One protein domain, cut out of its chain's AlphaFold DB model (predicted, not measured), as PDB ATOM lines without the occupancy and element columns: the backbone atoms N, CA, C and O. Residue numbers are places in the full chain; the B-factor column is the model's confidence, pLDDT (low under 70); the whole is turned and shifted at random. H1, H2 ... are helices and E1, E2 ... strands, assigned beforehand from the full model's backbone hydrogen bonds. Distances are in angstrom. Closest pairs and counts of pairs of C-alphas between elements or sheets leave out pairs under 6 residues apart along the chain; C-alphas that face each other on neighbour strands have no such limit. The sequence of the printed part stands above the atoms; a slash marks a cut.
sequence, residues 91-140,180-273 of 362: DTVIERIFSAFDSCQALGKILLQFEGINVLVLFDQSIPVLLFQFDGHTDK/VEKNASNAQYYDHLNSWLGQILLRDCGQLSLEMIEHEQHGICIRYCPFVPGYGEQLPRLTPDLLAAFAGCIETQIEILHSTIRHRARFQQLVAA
ATOM      1  N   ASP A  91     154.593 227.546 216.831       84.12
ATOM      2  CA  ASP A  91     154.738 226.433 217.774       84.12
ATOM      3  C   ASP A  91     155.840 225.457 217.350       84.12
ATOM      4  O   ASP A  91     156.672 225.073 218.168       84.12
ATOM      5  N   THR A  92     155.930 225.123 216.061       83.38
ATOM      6  CA  THR A  92     156.981 224.233 215.548       83.38
ATOM      7  C   THR A  92     158.363 224.878 215.601       83.38
ATOM      8  O   THR A  92     159.338 224.196 215.909       83.38
ATOM      9  N   VAL A  93     158.484 226.184 215.332       84.06
ATOM     10  CA  VAL A  93     159.763 226.903 215.495       84.06
ATOM     11  C   VAL A  93     160.225 226.849 216.952       84.06
ATOM     12  O   VAL A  93     161.394 226.570 217.222       84.06
ATOM     13  N   ILE A  94     159.301 227.078 217.884       84.56
ATOM     14  CA  ILE A  94     159.549 227.014 219.324       84.56
ATOM     15  C   ILE A  94     159.976 225.597 219.731       84.56
ATOM     16  O   ILE A  94     161.023 225.443 220.360       84.56
ATOM     17  N   GLU A  95     159.218 224.569 219.337       83.00
ATOM     18  CA  GLU A  95     159.521 223.167 219.648       83.00
ATOM     19  C   GLU A  95     160.893 222.752 219.108       83.00
ATOM     20  O   GLU A  95     161.672 222.142 219.837       83.00
ATOM     21  N   ARG A  96     161.235 223.126 217.867       83.56
ATOM     22  CA  ARG A  96     162.546 222.820 217.269       83.56
ATOM     23  C   ARG A  96     163.695 223.432 218.058       83.56
ATOM     24  O   ARG A  96     164.674 222.744 218.336       83.56
ATOM     25  N   ILE A  97     163.572 224.705 218.437       85.12
ATOM     26  CA  ILE A  97     164.606 225.393 219.213       85.12
ATOM     27  C   ILE A  97     164.760 224.728 220.584       85.12
ATOM     28  O   ILE A  97     165.882 224.409 220.967       85.12
ATOM     29  N   PHE A  98     163.667 224.461 221.304       84.44
ATOM     30  CA  PHE A  98     163.745 223.775 222.598       84.44
ATOM     31  C   PHE A  98     164.321 222.366 222.478       84.44
ATOM     32  O   PHE A  98     165.233 222.028 223.226       84.44
ATOM     33  N   SER A  99     163.885 221.586 221.487       83.69
ATOM     34  CA  SER A  99     164.409 220.241 221.242       83.69
ATOM     35  C   SER A  99     165.916 220.240 220.960       83.69
ATOM     36  O   SER A  99     166.590 219.277 221.320       83.69
ATOM     37  N   ALA A 100     166.448 221.288 220.326       85.25
ATOM     38  CA  ALA A 100     167.881 221.451 220.099       85.25
ATOM     39  C   ALA A 100     168.647 221.716 221.410       85.25
ATOM     40  O   ALA A 100     169.698 221.128 221.655       85.25
ATOM     41  N   PHE A 101     168.115 222.556 222.302       86.31
ATOM     42  CA  PHE A 101     168.723 222.758 223.624       86.31
ATOM     43  C   PHE A 101     168.625 221.502 224.505       86.31
ATOM     44  O   PHE A 101     169.595 221.143 225.179       86.31
ATOM     45  N   ASP A 102     167.485 220.811 224.471       86.19
ATOM     46  CA  ASP A 102     167.264 219.577 225.226       86.19
ATOM     47  C   ASP A 102     168.200 218.455 224.760       86.19
ATOM     48  O   ASP A 102     168.734 217.723 225.595       86.19
ATOM     49  N   SER A 103     168.471 218.339 223.453       87.12
ATOM     50  CA  SER A 103     169.405 217.340 222.920       87.12
ATOM     51  C   SER A 103     170.846 217.592 223.364       87.12
ATOM     52  O   SER A 103     171.515 216.665 223.828       87.12
ATOM     53  N   CYS A 104     171.307 218.847 223.317       88.44
ATOM     54  CA  CYS A 104     172.602 219.240 223.873       88.44
ATOM     55  C   CYS A 104     172.704 218.905 225.365       88.44
ATOM     56  O   CYS A 104     173.733 218.395 225.812       88.44
ATOM     57  N   GLN A 105     171.642 219.157 226.138       87.38
ATOM     58  CA  GLN A 105     171.624 218.837 227.563       87.38
ATOM     59  C   GLN A 105     171.631 217.320 227.814       87.38
ATOM     60  O   GLN A 105     172.330 216.859 228.716       87.38
ATOM     61  N   ALA A 106     170.874 216.541 227.039       88.31
ATOM     62  CA  ALA A 106     170.811 215.087 227.169       88.31
ATOM     63  C   ALA A 106     172.172 214.434 226.885       88.31
ATOM     64  O   ALA A 106     172.666 213.669 227.712       88.31
ATOM     65  N   LEU A 107     172.814 214.793 225.768       90.56
ATOM     66  CA  LEU A 107     174.154 214.304 225.434       90.56
ATOM     67  C   LEU A 107     175.200 214.786 226.445       90.56
ATOM     68  O   LEU A 107     176.031 213.999 226.886       90.56
ATOM     69  N   GLY A 108     175.122 216.048 226.878       90.31
ATOM     70  CA  GLY A 108     176.015 216.586 227.905       90.31
ATOM     71  C   GLY A 108     175.916 215.824 229.228       90.31
ATOM     72  O   GLY A 108     176.937 215.493 229.821       90.31
ATOM     73  N   LYS A 109     174.700 215.470 229.668       89.44
ATOM     74  CA  LYS A 109     174.477 214.652 230.873       89.44
ATOM     75  C   LYS A 109     175.096 213.261 230.764       89.44
ATOM     76  O   LYS A 109     175.591 212.773 231.770       89.44
ATOM     77  N   ILE A 110     175.051 212.638 229.585       91.75
ATOM     78  CA  ILE A 110     175.692 211.341 229.330       91.75
ATOM     79  C   ILE A 110     177.212 211.488 229.410       91.75
ATOM     80  O   ILE A 110     177.854 210.765 230.160       91.75
ATOM     81  N   LEU A 111     177.788 212.464 228.704       92.12
ATOM     82  CA  LEU A 111     179.238 212.679 228.682       92.12
ATOM     83  C   LEU A 111     179.823 212.955 230.072       92.12
ATOM     84  O   LEU A 111     180.893 212.455 230.390       92.12
ATOM     85  N   LEU A 112     179.097 213.693 230.918       89.75
ATOM     86  CA  LEU A 112     179.506 213.983 232.298       89.75
ATOM     87  C   LEU A 112     179.545 212.747 233.215       89.75
ATOM     88  O   LEU A 112     180.053 212.845 234.331       89.75
ATOM     89  N   GLN A 113     178.993 211.604 232.796       90.19
ATOM     90  CA  GLN A 113     179.076 210.355 233.562       90.19
ATOM     91  C   GLN A 113     180.424 209.652 233.384       90.19
ATOM     92  O   GLN A 113     180.785 208.837 234.233       90.19
ATOM     93  N   PHE A 114     181.161 209.964 232.317       89.88
ATOM     94  CA  PHE A 114     182.404 209.288 231.972       89.88
ATOM     95  C   PHE A 114     183.617 210.046 232.504       89.88
ATOM     96  O   PHE A 114     183.841 211.214 232.188       89.88
ATOM     97  N   GLU A 115     184.430 209.355 233.298       88.81
ATOM     98  CA  GLU A 115     185.750 209.839 233.698       88.81
ATOM     99  C   GLU A 115     186.655 209.904 232.457       88.81
ATOM    100  O   GLU A 115     186.625 209.011 231.611       88.81
ATOM    101  N   GLY A 116     187.425 210.980 232.316       87.75
ATOM    102  CA  GLY A 116     188.338 211.190 231.194       87.75
ATOM    103  C   GLY A 116     187.743 211.979 230.031       87.75
ATOM    104  O   GLY A 116     188.487 212.326 229.115       87.75
ATOM    105  N   ILE A 117     186.443 212.299 230.058       91.94
ATOM    106  CA  ILE A 117     185.823 213.258 229.140       91.94
ATOM    107  C   ILE A 117     185.729 214.632 229.802       91.94
ATOM    108  O   ILE A 117     184.992 214.847 230.761       91.94
ATOM    109  N   ASN A 118     186.385 215.610 229.191       90.62
ATOM    110  CA  ASN A 118     186.205 217.012 229.507       90.62
ATOM    111  C   ASN A 118     185.140 217.632 228.592       90.62
ATOM    112  O   ASN A 118     185.342 217.770 227.382       90.62
ATOM    113  N   VAL A 119     184.012 218.034 229.179       90.38
ATOM    114  CA  VAL A 119     182.948 218.757 228.475       90.38
ATOM    115  C   VAL A 119     183.195 220.263 228.566       90.38
ATOM    116  O   VAL A 119     183.084 220.882 229.626       90.38
ATOM    117  N   LEU A 120     183.473 220.868 227.417       83.31
ATOM    118  CA  LEU A 120     183.751 222.287 227.236       83.31
ATOM    119  C   LEU A 120     182.444 223.036 226.971       83.31
ATOM    120  O   LEU A 120     182.073 223.357 225.843       83.31
ATOM    121  N   VAL A 121     181.705 223.290 228.043       73.31
ATOM    122  CA  VAL A 121     180.448 224.043 227.995       73.31
ATOM    123  C   VAL A 121     180.681 225.503 228.368       73.31
ATOM    124  O   VAL A 121     181.223 225.816 229.428       73.31
ATOM    125  N   LEU A 122     180.232 226.404 227.492       61.34
ATOM    126  CA  LEU A 122     180.260 227.855 227.714       61.34
ATOM    127  C   LEU A 122     179.132 228.328 228.644       61.34
ATOM    128  O   LEU A 122     179.250 229.376 229.272       61.34
ATOM    129  N   PHE A 123     178.038 227.567 228.735       63.25
ATOM    130  CA  PHE A 123     176.830 227.949 229.465       63.25
ATOM    131  C   PHE A 123     176.253 226.751 230.220       63.25
ATOM    132  O   PHE A 123     176.141 225.666 229.665       63.25
ATOM    133  N   ASP A 124     175.847 226.954 231.472       60.44
ATOM    134  CA  ASP A 124     175.356 225.865 232.339       60.44
ATOM    135  C   ASP A 124     173.874 225.567 232.112       60.44
ATOM    136  O   ASP A 124     173.406 224.456 232.340       60.44
ATOM    137  N   GLN A 125     173.128 226.590 231.693       60.16
ATOM    138  CA  GLN A 125     171.665 226.581 231.682       60.16
ATOM    139  C   GLN A 125     171.085 226.503 230.266       60.16
ATOM    140  O   GLN A 125     170.001 225.957 230.086       60.16
ATOM    141  N   SER A 126     171.796 227.005 229.253       67.44
ATOM    142  CA  SER A 126     171.381 226.940 227.850       67.44
ATOM    143  C   SER A 126     172.579 226.613 226.967       67.44
ATOM    144  O   SER A 126     173.360 227.483 226.595       67.44
ATOM    145  N   ILE A 127     172.737 225.332 226.643       76.56
ATOM    146  CA  ILE A 127     173.844 224.835 225.824       76.56
ATOM    147  C   ILE A 127     173.348 224.740 224.376       76.56
ATOM    148  O   ILE A 127     172.620 223.804 224.067       76.56
ATOM    149  N   PRO A 128     173.683 225.692 223.485       81.25
ATOM    150  CA  PRO A 128     173.297 225.596 222.078       81.25
ATOM    151  C   PRO A 128     174.229 224.681 221.274       81.25
ATOM    152  O   PRO A 128     173.902 224.290 220.162       81.25
ATOM    153  N   VAL A 129     175.429 224.423 221.796       87.31
ATOM    154  CA  VAL A 129     176.486 223.635 221.162       87.31
ATOM    155  C   VAL A 129     177.222 222.912 222.273       87.31
ATOM    156  O   VAL A 129     177.576 223.528 223.279       87.31
ATOM    157  N   LEU A 130     177.452 221.621 222.083       90.06
ATOM    158  CA  LEU A 130     178.197 220.791 223.014       90.06
ATOM    159  C   LEU A 130     179.578 220.522 222.420       90.06
ATOM    160  O   LEU A 130     179.681 220.032 221.298       90.06
ATOM    161  N   LEU A 131     180.626 220.863 223.162       92.25
ATOM    162  CA  LEU A 131     182.009 220.582 222.800       92.25
ATOM    163  C   LEU A 131     182.604 219.676 223.872       92.25
ATOM    164  O   LEU A 131     182.397 219.914 225.060       92.25
ATOM    165  N   PHE A 132     183.319 218.634 223.474       94.00
ATOM    166  CA  PHE A 132     183.974 217.736 224.414       94.00
ATOM    167  C   PHE A 132     185.266 217.169 223.838       94.00
ATOM    168  O   PHE A 132     185.466 217.136 222.624       94.00
ATOM    169  N   GLN A 133     186.142 216.728 224.728       94.25
ATOM    170  CA  GLN A 133     187.379 216.044 224.388       94.25
ATOM    171  C   GLN A 133     187.719 215.028 225.474       94.25
ATOM    172  O   GLN A 133     187.356 215.195 226.634       94.25
ATOM    173  N   PHE A 134     188.467 214.006 225.107       93.94
ATOM    174  CA  PHE A 134     189.150 213.124 226.025       93.94
ATOM    175  C   PHE A 134     190.431 213.787 226.559       93.94
ATOM    176  O   PHE A 134     191.281 214.230 225.780       93.94
ATOM    177  N   ASP A 135     190.573 213.854 227.882       90.44
ATOM    178  CA  ASP A 135     191.756 214.378 228.579       90.44
ATOM    179  C   ASP A 135     192.384 213.371 229.567       90.44
ATOM    180  O   ASP A 135     193.443 213.640 230.137       90.44
ATOM    181  N   GLY A 136     191.768 212.192 229.718       86.12
ATOM    182  CA  GLY A 136     192.280 211.081 230.520       86.12
ATOM    183  C   GLY A 136     192.276 211.316 232.030       86.12
ATOM    184  O   GLY A 136     192.963 210.582 232.739       86.12
ATOM    185  N   HIS A 137     191.546 212.321 232.527       86.06
ATOM    186  CA  HIS A 137     191.374 212.499 233.966       86.06
ATOM    187  C   HIS A 137     190.650 211.295 234.585       86.06
ATOM    188  O   HIS A 137     189.709 210.755 234.011       86.06
ATOM    189  N   THR A 138     191.030 210.899 235.796       76.56
ATOM    190  CA  THR A 138     190.323 209.825 236.528       76.56
ATOM    191  C   THR A 138     189.487 210.341 237.692       76.56
ATOM    192  O   THR A 138     188.737 209.589 238.299       76.56
ATOM    193  N   ASP A 139     189.587 211.632 238.001       70.50
ATOM    194  CA  ASP A 139     188.771 212.249 239.042       70.50
ATOM    195  C   ASP A 139     187.434 212.721 238.478       70.50
ATOM    196  O   ASP A 139     187.366 213.270 237.381       70.50
ATOM    197  N   LYS A 140     186.355 212.598 239.251       58.16
ATOM    198  CA  LYS A 140     185.086 213.256 238.916       58.16
ATOM    199  C   LYS A 140     185.268 214.766 239.043       58.16
ATOM    200  O   LYS A 140     185.046 215.332 240.113       58.16
ATOM    201  N   VAL A 180     198.529 209.339 233.504       74.69
ATOM    202  CA  VAL A 180     198.995 210.495 232.744       74.69
ATOM    203  C   VAL A 180     197.737 211.215 232.281       74.69
ATOM    204  O   VAL A 180     196.958 210.614 231.553       74.69
ATOM    205  N   GLU A 181     197.519 212.446 232.742       82.62
ATOM    206  CA  GLU A 181     196.449 213.335 232.265       82.62
ATOM    207  C   GLU A 181     196.977 214.278 231.169       82.62
ATOM    208  O   GLU A 181     198.196 214.476 231.035       82.62
ATOM    209  N   LYS A 182     196.070 214.900 230.401       85.50
ATOM    210  CA  LYS A 182     196.425 215.929 229.411       85.50
ATOM    211  C   LYS A 182     197.075 217.135 230.095       85.50
ATOM    212  O   LYS A 182     196.508 217.759 230.989       85.50
ATOM    213  N   ASN A 183     198.263 217.497 229.631       86.00
ATOM    214  CA  ASN A 183     199.024 218.674 230.026       86.00
ATOM    215  C   ASN A 183     199.720 219.283 228.793       86.00
ATOM    216  O   ASN A 183     199.651 218.745 227.689       86.00
ATOM    217  N   ALA A 184     200.418 220.407 228.966       83.81
ATOM    218  CA  ALA A 184     201.079 221.088 227.848       83.81
ATOM    219  C   ALA A 184     202.154 220.232 227.141       83.81
ATOM    220  O   ALA A 184     202.405 220.434 225.959       83.81
ATOM    221  N   SER A 185     202.773 219.270 227.836       85.31
ATOM    222  CA  SER A 185     203.848 218.433 227.277       85.31
ATOM    223  C   SER A 185     203.350 217.260 226.429       85.31
ATOM    224  O   SER A 185     204.078 216.789 225.563       85.31
ATOM    225  N   ASN A 186     202.120 216.791 226.651       86.56
ATOM    226  CA  ASN A 186     201.535 215.653 225.935       86.56
ATOM    227  C   ASN A 186     200.267 216.030 225.142       86.56
ATOM    228  O   ASN A 186     199.576 215.142 224.645       86.56
ATOM    229  N   ALA A 187     199.971 217.327 224.997       88.12
ATOM    230  CA  ALA A 187     198.754 217.826 224.356       88.12
ATOM    231  C   ALA A 187     198.536 217.250 222.947       88.12
ATOM    232  O   ALA A 187     197.453 216.744 222.667       88.12
ATOM    233  N   GLN A 188     199.585 217.219 222.116       89.31
ATOM    234  CA  GLN A 188     199.522 216.682 220.749       89.31
ATOM    235  C   GLN A 188     199.141 215.195 220.711       89.31
ATOM    236  O   GLN A 188     198.391 214.757 219.845       89.31
ATOM    237  N   TYR A 189     199.607 214.408 221.685       89.12
ATOM    238  CA  TYR A 189     199.222 213.003 221.779       89.12
ATOM    239  C   TYR A 189     197.725 212.857 222.077       89.12
ATOM    240  O   TYR A 189     197.043 212.063 221.429       89.12
ATOM    241  N   TYR A 190     197.190 213.664 222.997       92.25
ATOM    242  CA  TYR A 190     195.747 213.699 223.243       92.25
ATOM    243  C   TYR A 190     194.960 214.197 222.039       92.25
ATOM    244  O   TYR A 190     193.842 213.743 221.830       92.25
ATOM    245  N   ASP A 191     195.513 215.089 221.227       93.00
ATOM    246  CA  ASP A 191     194.856 215.542 220.003       93.00
ATOM    247  C   ASP A 191     194.728 214.402 218.977       93.00
ATOM    248  O   ASP A 191     193.687 214.266 218.331       93.00
ATOM    249  N   HIS A 192     195.716 213.505 218.896       91.75
ATOM    250  CA  HIS A 192     195.606 212.273 218.105       91.75
ATOM    251  C   HIS A 192     194.582 211.296 218.691       91.75
ATOM    252  O   HIS A 192     193.753 210.773 217.947       91.75
ATOM    253  N   LEU A 193     194.565 211.094 220.016       92.81
ATOM    254  CA  LEU A 193     193.536 210.276 220.674       92.81
ATOM    255  C   LEU A 193     192.121 210.825 220.432       92.81
ATOM    256  O   LEU A 193     191.201 210.059 220.163       92.81
ATOM    257  N   ASN A 194     191.953 212.149 220.477       94.56
ATOM    258  CA  ASN A 194     190.687 212.823 220.196       94.56
ATOM    259  C   ASN A 194     190.289 212.740 218.723       94.56
ATOM    260  O   ASN A 194     189.110 212.570 218.425       94.56
ATOM    261  N   SER A 195     191.258 212.802 217.809       94.19
ATOM    262  CA  SER A 195     191.020 212.576 216.379       94.19
ATOM    263  C   SER A 195     190.526 211.151 216.126       94.19
ATOM    264  O   SER A 195     189.542 210.953 215.417       94.19
ATOM    265  N   TRP A 196     191.162 210.160 216.757       92.94
ATOM    266  CA  TRP A 196     190.732 208.766 216.692       92.94
ATOM    267  C   TRP A 196     189.328 208.583 217.285       92.94
ATOM    268  O   TRP A 196     188.448 208.041 216.620       92.94
ATOM    269  N   LEU A 197     189.074 209.114 218.488       95.00
ATOM    270  CA  LEU A 197     187.757 209.061 219.127       95.00
ATOM    271  C   LEU A 197     186.684 209.698 218.237       95.00
ATOM    272  O   LEU A 197     185.622 209.116 218.032       95.00
ATOM    273  N   GLY A 198     186.976 210.871 217.675       94.44
ATOM    274  CA  GLY A 198     186.089 211.567 216.754       94.44
ATOM    275  C   GLY A 198     185.749 210.710 215.536       94.44
ATOM    276  O   GLY A 198     184.574 210.554 215.223       94.44
ATOM    277  N   GLN A 199     186.735 210.077 214.896       93.12
ATOM    278  CA  GLN A 199     186.500 209.178 213.758       93.12
ATOM    279  C   GLN A 199     185.600 207.988 214.116       93.12
ATOM    280  O   GLN A 199     184.686 207.664 213.354       93.12
ATOM    281  N   ILE A 200     185.821 207.360 215.275       93.44
ATOM    282  CA  ILE A 200     184.984 206.247 215.744       93.44
ATOM    283  C   ILE A 200     183.548 206.716 215.989       93.44
ATOM    284  O   ILE A 200     182.610 206.080 215.516       93.44
ATOM    285  N   LEU A 201     183.361 207.861 216.647       93.56
ATOM    286  CA  LEU A 201     182.028 208.405 216.905       93.56
ATOM    287  C   LEU A 201     181.316 208.850 215.624       93.56
ATOM    288  O   LEU A 201     180.120 208.616 215.490       93.56
ATOM    289  N   LEU A 202     182.020 209.439 214.656       91.50
ATOM    290  CA  LEU A 202     181.432 209.781 213.357       91.50
ATOM    291  C   LEU A 202     180.978 208.525 212.591       91.50
ATOM    292  O   LEU A 202     179.971 208.571 211.887       91.50
ATOM    293  N   ARG A 203     181.692 207.400 212.741       91.88
ATOM    294  CA  ARG A 203     181.341 206.110 212.129       91.88
ATOM    295  C   ARG A 203     180.163 205.436 212.837       91.88
ATOM    296  O   ARG A 203     179.188 205.072 212.185       91.88
ATOM    297  N   ASP A 204     180.250 205.273 214.154       90.44
ATOM    298  CA  ASP A 204     179.325 204.442 214.938       90.44
ATOM    299  C   ASP A 204     178.090 205.224 215.405       90.44
ATOM    300  O   ASP A 204     177.016 204.659 215.602       90.44
ATOM    301  N   CYS A 205     178.222 206.545 215.536       89.12
ATOM    302  CA  CYS A 205     177.168 207.468 215.942       89.12
ATOM    303  C   CYS A 205     176.862 208.504 214.848       89.12
ATOM    304  O   CYS A 205     176.423 209.604 215.167       89.12
ATOM    305  N   GLY A 206     177.033 208.167 213.562       83.12
ATOM    306  CA  GLY A 206     176.848 209.099 212.433       83.12
ATOM    307  C   GLY A 206     175.435 209.687 212.271       83.12
ATOM    308  O   GLY A 206     175.232 210.620 211.501       83.12
ATOM    309  N   GLN A 207     174.452 209.169 213.012       81.75
ATOM    310  CA  GLN A 207     173.117 209.770 213.142       81.75
ATOM    311  C   GLN A 207     173.147 211.070 213.965       81.75
ATOM    312  O   GLN A 207     172.292 211.938 213.803       81.75
ATOM    313  N   LEU A 208     174.130 211.211 214.854       83.62
ATOM    314  CA  LEU A 208     174.446 212.461 215.521       83.62
ATOM    315  C   LEU A 208     175.304 213.293 214.564       83.62
ATOM    316  O   LEU A 208     176.328 212.829 214.073       83.62
ATOM    317  N   SER A 209     174.901 214.539 214.315       81.25
ATOM    318  CA  SER A 209     175.688 215.500 213.533       81.25
ATOM    319  C   SER A 209     176.903 215.972 214.349       81.25
ATOM    320  O   SER A 209     176.916 217.068 214.915       81.25
ATOM    321  N   LEU A 210     177.879 215.074 214.495       89.94
ATOM    322  CA  LEU A 210     179.156 215.301 215.161       89.94
ATOM    323  C   LEU A 210     180.187 215.807 214.155       89.94
ATOM    324  O   LEU A 210     180.237 215.362 213.011       89.94
ATOM    325  N   GLU A 211     181.045 216.707 214.611       91.81
ATOM    326  CA  GLU A 211     182.117 217.290 213.816       91.81
ATOM    327  C   GLU A 211     183.381 217.409 214.662       91.81
ATOM    328  O   GLU A 211     183.312 217.751 215.840       91.81
ATOM    329  N   MET A 212     184.542 217.147 214.069       93.81
ATOM    330  CA  MET A 212     185.825 217.416 214.718       93.81
ATOM    331  C   MET A 212     186.254 218.846 214.411       93.81
ATOM    332  O   MET A 212     186.231 219.265 213.255       93.81
ATOM    333  N   ILE A 213     186.659 219.583 215.441       94.00
ATOM    334  CA  ILE A 213     187.144 220.955 215.312       94.00
ATOM    335  C   ILE A 213     188.485 221.119 216.024       94.00
ATOM    336  O   ILE A 213     188.763 220.449 217.017       94.00
ATOM    337  N   GLU A 214     189.286 222.061 215.544       94.31
ATOM    338  CA  GLU A 214     190.497 222.518 216.221       94.31
ATOM    339  C   GLU A 214     190.159 223.741 217.083       94.31
ATOM    340  O   GLU A 214     189.696 224.767 216.582       94.31
ATOM    341  N   HIS A 215     190.325 223.615 218.400       90.69
ATOM    342  CA  HIS A 215     190.058 224.662 219.378       90.69
ATOM    343  C   HIS A 215     191.368 225.281 219.872       90.69
ATOM    344  O   HIS A 215     192.227 224.571 220.390       90.69
ATOM    345  N   GLU A 216     191.492 226.610 219.826       87.06
ATOM    346  CA  GLU A 216     192.749 227.330 220.111       87.06
ATOM    347  C   GLU A 216     193.401 226.963 221.456       87.06
ATOM    348  O   GLU A 216     194.616 226.832 221.545       87.06
ATOM    349  N   GLN A 217     192.598 226.781 222.511       86.50
ATOM    350  CA  GLN A 217     193.106 226.475 223.859       86.50
ATOM    351  C   GLN A 217     193.145 224.981 224.193       86.50
ATOM    352  O   GLN A 217     193.802 224.582 225.153       86.50
ATOM    353  N   HIS A 218     192.395 224.158 223.458       86.88
ATOM    354  CA  HIS A 218     192.135 222.773 223.856       86.88
ATOM    355  C   HIS A 218     192.619 221.748 222.831       86.88
ATOM    356  O   HIS A 218     192.709 220.578 223.182       86.88
ATOM    357  N   GLY A 219     193.018 222.167 221.629       91.31
ATOM    358  CA  GLY A 219     193.423 221.266 220.556       91.31
ATOM    359  C   GLY A 219     192.209 220.620 219.893       91.31
ATOM    360  O   GLY A 219     191.186 221.276 219.683       91.31
ATOM    361  N   ILE A 220     192.307 219.337 219.555       93.94
ATOM    362  CA  ILE A 220     191.247 218.641 218.815       93.94
ATOM    363  C   ILE A 220     190.082 218.297 219.742       93.94
ATOM    364  O   ILE A 220     190.243 217.592 220.737       93.94
ATOM    365  N   CYS A 221     188.893 218.780 219.388       95.19
ATOM    366  CA  CYS A 221     187.653 218.584 220.132       95.19
ATOM    367  C   CYS A 221     186.535 218.069 219.217       95.19
ATOM    368  O   CYS A 221     186.539 218.295 218.006       95.19
ATOM    369  N   ILE A 222     185.533 217.424 219.809       95.06
ATOM    370  CA  ILE A 222     184.349 216.919 219.112       95.06
ATOM    371  C   ILE A 222     183.164 217.826 219.442       95.06
ATOM    372  O   ILE A 222     182.831 218.054 220.608       95.06
ATOM    373  N   ARG A 223     182.534 218.366 218.401       92.44
ATOM    374  CA  ARG A 223     181.412 219.300 218.456       92.44
ATOM    375  C   ARG A 223     180.119 218.603 218.049       92.44
ATOM    376  O   ARG A 223     180.027 218.052 216.960       92.44
ATOM    377  N   TYR A 224     179.092 218.736 218.877       90.31
ATOM    378  CA  TYR A 224     177.701 218.475 218.519       90.31
ATOM    379  C   TYR A 224     176.943 219.802 218.408       90.31
ATOM    380  O   TYR A 224     176.899 220.584 219.364       90.31
ATOM    381  N   CYS A 225     176.349 220.063 217.240       86.81
ATOM    382  CA  CYS A 225     175.606 221.295 216.970       86.81
ATOM    383  C   CYS A 225     174.231 220.989 216.345       86.81
ATOM    384  O   CYS A 225     174.153 220.692 215.154       86.81
ATOM    385  N   PRO A 226     173.129 221.135 217.098       82.75
ATOM    386  CA  PRO A 226     171.768 220.863 216.633       82.75
ATOM    387  C   PRO A 226     171.142 221.990 215.778       82.75
ATOM    388  O   PRO A 226     169.927 222.134 215.708       82.75
ATOM    389  N   PHE A 227     171.969 222.823 215.140       79.25
ATOM    390  CA  PHE A 227     171.566 224.003 214.353       79.25
ATOM    391  C   PHE A 227     172.183 224.003 212.939       79.25
ATOM    392  O   PHE A 227     172.429 225.047 212.332       79.25
ATOM    393  N   VAL A 228     172.524 222.820 212.429       68.56
ATOM    394  CA  VAL A 228     173.143 222.632 211.108       68.56
ATOM    395  C   VAL A 228     172.047 222.390 210.050       68.56
ATOM    396  O   VAL A 228     170.989 221.850 210.380       68.56
ATOM    397  N   PRO A 229     172.229 222.808 208.781       56.66
ATOM    398  CA  PRO A 229     171.255 222.549 207.720       56.66
ATOM    399  C   PRO A 229     170.857 221.069 207.594       56.66
ATOM    400  O   PRO A 229     171.717 220.198 207.660       56.66
ATOM    401  N   GLY A 230     169.560 220.787 207.414       55.31
ATOM    402  CA  GLY A 230     169.009 219.418 207.363       55.31
ATOM    403  C   GLY A 230     168.509 218.873 208.710       55.31
ATOM    404  O   GLY A 230     167.720 217.930 208.745       55.31
ATOM    405  N   TYR A 231     168.857 219.533 209.819       54.84
ATOM    406  CA  TYR A 231     168.462 219.124 211.171       54.84
ATOM    407  C   TYR A 231     166.938 219.177 211.418       54.84
ATOM    408  O   TYR A 231     166.406 218.446 212.246       54.84
ATOM    409  N   GLY A 232     166.204 220.015 210.674       51.16
ATOM    410  CA  GLY A 232     164.753 220.175 210.817       51.16
ATOM    411  C   GLY A 232     163.883 219.131 210.100       51.16
ATOM    412  O   GLY A 232     162.698 219.042 210.418       51.16
ATOM    413  N   GLU A 233     164.425 218.372 209.140       52.28
ATOM    414  CA  GLU A 233     163.692 217.314 208.411       52.28
ATOM    415  C   GLU A 233     163.996 215.909 208.951       52.28
ATOM    416  O   GLU A 233     163.153 215.019 208.875       52.28
ATOM    417  N   GLN A 234     165.170 215.724 209.558       48.22
ATOM    418  CA  GLN A 234     165.636 214.467 210.142       48.22
ATOM    419  C   GLN A 234     165.601 214.502 211.671       48.22
ATOM    420  O   GLN A 234     166.593 214.170 212.308       48.22
ATOM    421  N   LEU A 235     164.493 214.911 212.286       50.59
ATOM    422  CA  LEU A 235     164.349 214.759 213.732       50.59
ATOM    423  C   LEU A 235     163.686 213.404 214.048       50.59
ATOM    424  O   LEU A 235     162.471 213.364 214.252       50.59
ATOM    425  N   PRO A 236     164.416 212.281 214.212       50.16
ATOM    426  CA  PRO A 236     164.119 211.485 215.378       50.16
ATOM    427  C   PRO A 236     164.494 212.390 216.552       50.16
ATOM    428  O   PRO A 236     165.664 212.728 216.734       50.16
ATOM    429  N   ARG A 237     163.508 212.830 217.343       63.72
ATOM    430  CA  ARG A 237     163.778 213.223 218.737       63.72
ATOM    431  C   ARG A 237     164.793 212.215 219.256       63.72
ATOM    432  O   ARG A 237     164.468 211.039 219.107       63.72
ATOM    433  N   LEU A 238     165.978 212.635 219.732       74.88
ATOM    434  CA  LEU A 238     167.045 211.705 220.140       74.88
ATOM    435  C   LEU A 238     166.396 210.546 220.884       74.88
ATOM    436  O   LEU A 238     165.880 210.728 221.990       74.88
ATOM    437  N   THR A 239     166.295 209.402 220.210       82.75
ATOM    438  CA  THR A 239     165.493 208.318 220.750       82.75
ATOM    439  C   THR A 239     166.253 207.772 221.948       82.75
ATOM    440  O   THR A 239     167.486 207.859 221.986       82.75
ATOM    441  N   PRO A 240     165.555 207.201 222.938       86.44
ATOM    442  CA  PRO A 240     166.227 206.516 224.034       86.44
ATOM    443  C   PRO A 240     167.267 205.505 223.524       86.44
ATOM    444  O   PRO A 240     168.359 205.430 224.075       86.44
ATOM    445  N   ASP A 241     166.968 204.828 222.412       88.44
ATOM    446  CA  ASP A 241     167.865 203.869 221.762       88.44
ATOM    447  C   ASP A 241     169.133 204.527 221.202       88.44
ATOM    448  O   ASP A 241     170.230 204.009 221.396       88.44
ATOM    449  N   LEU A 242     169.014 205.689 220.545       87.94
ATOM    450  CA  LEU A 242     170.172 206.421 220.026       87.94
ATOM    451  C   LEU A 242     171.051 206.957 221.162       87.94
ATOM    452  O   LEU A 242     172.275 206.889 221.082       87.94
ATOM    453  N   LEU A 243     170.434 207.464 222.234       90.50
ATOM    454  CA  LEU A 243     171.150 207.906 223.432       90.50
ATOM    455  C   LEU A 243     171.890 206.743 224.103       90.50
ATOM    456  O   LEU A 243     173.042 206.906 224.495       90.50
ATOM    457  N   ALA A 244     171.253 205.573 224.202       92.06
ATOM    458  CA  ALA A 244     171.868 204.371 224.752       92.06
ATOM    459  C   ALA A 244     173.021 203.862 223.874       92.06
ATOM    460  O   ALA A 244     174.082 203.526 224.397       92.06
ATOM    461  N   ALA A 245     172.852 203.864 222.548       92.12
ATOM    462  CA  ALA A 245     173.909 203.501 221.607       92.12
ATOM    463  C   ALA A 245     175.115 204.448 221.713       92.12
ATOM    464  O   ALA A 245     176.254 203.991 221.769       92.12
ATOM    465  N   PHE A 246     174.868 205.759 221.809       93.56
ATOM    466  CA  PHE A 246     175.920 206.751 222.025       93.56
ATOM    467  C   PHE A 246     176.636 206.547 223.365       93.56
ATOM    468  O   PHE A 246     177.865 206.529 223.398       93.56
ATOM    469  N   ALA A 247     175.888 206.344 224.453       94.75
ATOM    470  CA  ALA A 247     176.458 206.092 225.774       94.75
ATOM    471  C   ALA A 247     177.347 204.838 225.782       94.75
ATOM    472  O   ALA A 247     178.495 204.921 226.207       94.75
ATOM    473  N   GLY A 248     176.863 203.715 225.241       95.06
ATOM    474  CA  GLY A 248     177.641 202.473 225.169       95.06
ATOM    475  C   GLY A 248     178.863 202.576 224.249       95.06
ATOM    476  O   GLY A 248     179.914 202.001 224.542       95.06
ATOM    477  N   CYS A 249     178.764 203.345 223.158       95.06
ATOM    478  CA  CYS A 249     179.906 203.633 222.292       95.06
ATOM    479  C   CYS A 249     180.983 204.419 223.053       95.06
ATOM    480  O   CYS A 249     182.134 203.985 223.083       95.06
ATOM    481  N   ILE A 250     180.607 205.525 223.709       94.75
ATOM    482  CA  ILE A 250     181.525 206.342 224.516       94.75
ATOM    483  C   ILE A 250     182.164 205.503 225.622       94.75
ATOM    484  O   ILE A 250     183.384 205.516 225.735       94.75
ATOM    485  N   GLU A 251     181.379 204.742 226.384       94.25
ATOM    486  CA  GLU A 251     181.877 203.868 227.452       94.25
ATOM    487  C   GLU A 251     182.994 202.948 226.945       94.25
ATOM    488  O   GLU A 251     184.120 202.983 227.445       94.25
ATOM    489  N   THR A 252     182.711 202.218 225.863       93.94
ATOM    490  CA  THR A 252     183.666 201.296 225.239       93.94
ATOM    491  C   THR A 252     184.936 202.021 224.786       93.94
ATOM    492  O   THR A 252     186.048 201.560 225.049       93.94
ATOM    493  N   GLN A 253     184.802 203.168 224.109       93.12
ATOM    494  CA  GLN A 253     185.969 203.889 223.594       93.12
ATOM    495  C   GLN A 253     186.811 204.510 224.712       93.12
ATOM    496  O   GLN A 253     188.036 204.535 224.613       93.12
ATOM    497  N   ILE A 254     186.193 204.976 225.795       92.62
ATOM    498  CA  ILE A 254     186.911 205.562 226.929       92.62
ATOM    499  C   ILE A 254     187.710 204.508 227.687       92.62
ATOM    500  O   ILE A 254     188.870 204.752 228.029       92.62
ATOM    501  N   GLU A 255     187.162 203.306 227.873       91.38
ATOM    502  CA  GLU A 255     187.917 202.183 228.437       91.38
ATOM    503  C   GLU A 255     189.140 201.821 227.586       91.38
ATOM    504  O   GLU A 255     190.238 201.602 228.120       91.38
ATOM    505  N   ILE A 256     188.976 201.803 226.259       90.75
ATOM    506  CA  ILE A 256     190.062 201.567 225.305       90.75
ATOM    507  C   ILE A 256     191.132 202.661 225.426       90.75
ATOM    508  O   ILE A 256     192.326 202.354 225.502       90.75
ATOM    509  N   LEU A 257     190.738 203.933 225.488       92.19
ATOM    510  CA  LEU A 257     191.665 205.060 225.578       92.19
ATOM    511  C   LEU A 257     192.429 205.078 226.908       92.19
ATOM    512  O   LEU A 257     193.657 205.197 226.910       92.19
ATOM    513  N   HIS A 258     191.745 204.868 228.037       89.75
ATOM    514  CA  HIS A 258     192.393 204.716 229.342       89.75
ATOM    515  C   HIS A 258     193.369 203.538 229.362       89.75
ATOM    516  O   HIS A 258     194.496 203.660 229.855       89.75
ATOM    517  N   SER A 259     192.969 202.401 228.789       88.56
ATOM    518  CA  SER A 259     193.845 201.240 228.652       88.56
ATOM    519  C   SER A 259     195.061 201.564 227.791       88.56
ATOM    520  O   SER A 259     196.177 201.219 228.178       88.56
ATOM    521  N   THR A 260     194.883 202.275 226.679       89.56
ATOM    522  CA  THR A 260     195.977 202.679 225.787       89.56
ATOM    523  C   THR A 260     196.973 203.582 226.509       89.56
ATOM    524  O   THR A 260     198.174 203.324 226.455       89.56
ATOM    525  N   ILE A 261     196.508 204.585 227.263       88.19
ATOM    526  CA  ILE A 261     197.387 205.456 228.061       88.19
ATOM    527  C   ILE A 261     198.163 204.646 229.105       88.19
ATOM    528  O   ILE A 261     199.387 204.767 229.201       88.19
ATOM    529  N   ARG A 262     197.478 203.782 229.867       85.12
ATOM    530  CA  ARG A 262     198.116 202.963 230.908       85.12
ATOM    531  C   ARG A 262     199.193 202.046 230.324       85.12
ATOM    532  O   ARG A 262     200.288 201.937 230.878       85.12
ATOM    533  N   HIS A 263     198.894 201.386 229.208       85.38
ATOM    534  CA  HIS A 263     199.844 200.489 228.555       85.38
ATOM    535  C   HIS A 263     200.977 201.253 227.872       85.38
ATOM    536  O   HIS A 263     202.090 200.737 227.851       85.38
ATOM    537  N   ARG A 264     200.755 202.486 227.397       86.06
ATOM    538  CA  ARG A 264     201.804 203.326 226.800       86.06
ATOM    539  C   ARG A 264     202.918 203.623 227.796       86.06
ATOM    540  O   ARG A 264     204.085 203.449 227.459       86.06
ATOM    541  N   ALA A 265     202.578 203.983 229.034       82.56
ATOM    542  CA  ALA A 265     203.577 204.219 230.079       82.56
ATOM    543  C   ALA A 265     204.424 202.962 230.355       82.56
ATOM    544  O   ALA A 265     205.653 203.020 230.397       82.56
ATOM    545  N   ARG A 266     203.772 201.796 230.467       85.62
ATOM    546  CA  ARG A 266     204.462 200.509 230.644       85.62
ATOM    547  C   ARG A 266     205.321 200.141 229.432       85.62
ATOM    548  O   ARG A 266     206.433 199.653 229.601       85.62
ATOM    549  N   PHE A 267     204.816 200.364 228.224       86.00
ATOM    550  CA  PHE A 267     205.525 200.105 226.975       86.00
ATOM    551  C   PHE A 267     206.812 200.927 226.898       86.00
ATOM    552  O   PHE A 267     207.881 200.359 226.707       86.00
ATOM    553  N   GLN A 268     206.739 202.234 227.158       85.62
ATOM    554  CA  GLN A 268     207.909 203.112 227.170       85.62
ATOM    555  C   GLN A 268     208.965 202.665 228.194       85.62
ATOM    556  O   GLN A 268     210.152 202.665 227.882       85.62
ATOM    557  N   GLN A 269     208.549 202.216 229.385       86.75
ATOM    558  CA  GLN A 269     209.465 201.667 230.395       86.75
ATOM    559  C   GLN A 269     210.161 200.383 229.923       86.75
ATOM    560  O   GLN A 269     211.367 200.235 230.108       86.75
ATOM    561  N   LEU A 270     209.420 199.459 229.301       87.19
ATOM    562  CA  LEU A 270     209.977 198.205 228.779       87.19
ATOM    563  C   LEU A 270     210.937 198.443 227.610       87.19
ATOM    564  O   LEU A 270     211.961 197.773 227.518       87.19
ATOM    565  N   VAL A 271     210.628 199.409 226.743       87.50
ATOM    566  CA  VAL A 271     211.507 199.810 225.638       87.50
ATOM    567  C   VAL A 271     212.784 200.448 226.178       87.50
ATOM    568  O   VAL A 271     213.864 200.058 225.757       87.50
ATOM    569  N   ALA A 272     212.684 201.351 227.157       86.75
ATOM    570  CA  ALA A 272     213.850 201.989 227.773       86.75
ATOM    571  C   ALA A 272     214.757 201.002 228.529       86.75
ATOM    572  O   ALA A 272     215.964 201.214 228.613       86.75
ATOM    573  N   ALA A 273     214.190 199.925 229.080       89.56
ATOM    574  CA  ALA A 273     214.947 198.859 229.733       89.56
ATOM    575  C   ALA A 273     215.595 197.871 228.743       89.56
ATOM    576  O   ALA A 273     216.429 197.060 229.145       89.56
TER     577      ALA A 273
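Overview. This is residues 91 to 140 and 180 to 273 of the 362 residues of an uncharacterized protein of Anopheles maculatus (UniProt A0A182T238). The model is a small, strongly twisted sheet of four strands, made of two hairpins side by side, with the helices H1 and H2 packed on one face and the long helix H3 running past them, touching both. H1 reaches beyond the sheet at one end of the longest axis, and at the other end residues 266 to 273, of which 266 to 272 belong to H3, stick out. The 144 printed residues hold three named helices and four named strands in the order H1, E1, E2, H2, E3, E4, H3; the sheet order is E1, E2, E4, E3, antiparallel throughout, and the class is mixed, helices and strands. The whole is compact, with a radius of gyration of the C-alphas of 16.6 A, and spans 67 by 30 by 26 A.

Along the chain. Find C-alpha 91 at (154.738, 226.433, 217.774); from there H1 runs through residues 91 to 111, 30.1 A from first to last C-alpha. Next come the strands E1, residues 117 to 120, and E2, residues 130 to 134. After the cut, look for C-alpha 187 at (198.754, 217.826, 224.356), where H2 begins; it holds residues 187 to 204 and is 25.4 A long. E3, residues 210 to 215, measures 15.0 A, and E4, residues 219 to 224, measures 16.1 A. H3, residues 240 to 272, is the longest helix at 48.0 A and ends with C-alpha 272 at (213.850, 201.989, 227.773).

Arrangement. Begin with the sheet, whose edge strands are E1 and E3. E1 and E2 form a hairpin, antiparallel at 145 degrees, where you find N 118 and O 133 within hydrogen-bond range at 2.8 A. E2 and E4 are antiparallel neighbours at 137 degrees, with N 222 and O 132 at 2.8 A. E3 and E4 form the second hairpin, at 148 degrees, with N 223 and O 211 at 2.7 A. In two layers, one of strands and one of helices, H1 and H2 are on one face of this sheet. H2 has a height over the sheet of 7.6 A and lies over E4 and, only just, over E2 with 3 of its C-alphas; it runs along the strands, at 7 degrees to E4 on the local plane. Its closest C-alphas to E4 are those of Asp 191 and Ile 220, 4.9 A apart. H1 has a height over the sheet of 9.8 A, lies over E2 and runs along the strands, at 14 degrees to E2 on the local plane; its closest C-alphas to E2 are those of Cys 104 and Leu 130, 5.9 A apart. H1 and H2 are apart. H3 touches H1 with residues 243 to 250 alone, the closest C-alphas being those of Ile 110 and Ala 247 at 6.4 A; the two run the same way at a shallow tilt of 33 degrees, only just short of steep. H3 touches H2 with residues 249 to 257 alone, closest at the C-alphas of Leu 197 and Gln 253, 7.1 A; they run opposite ways at a tilt of 35.0 degrees, only just steep. H3 only grazes the sheet, with residues 250 to 258. In H1 and H2 every O i to N i+4 pair is within hydrogen-bond range; in H3 28 of 29 are.

Size, cuts and confidence. The two C-alphas farthest apart are those of Asp 91 and Ala 273, 67.3 A. Without residues 266 to 273, which stand free, the body spans 55 by 29 by 26 A. Residues 141 to 179 are not printed, and C-alphas 140 and 180 are 15.5 A apart across the cut. The link from E4 to H3, residues 225 to 239, is long. The mean pLDDT of the printed part is 84.9; look for values under 70 at residues 122 to 126, 140 and 228 to 237.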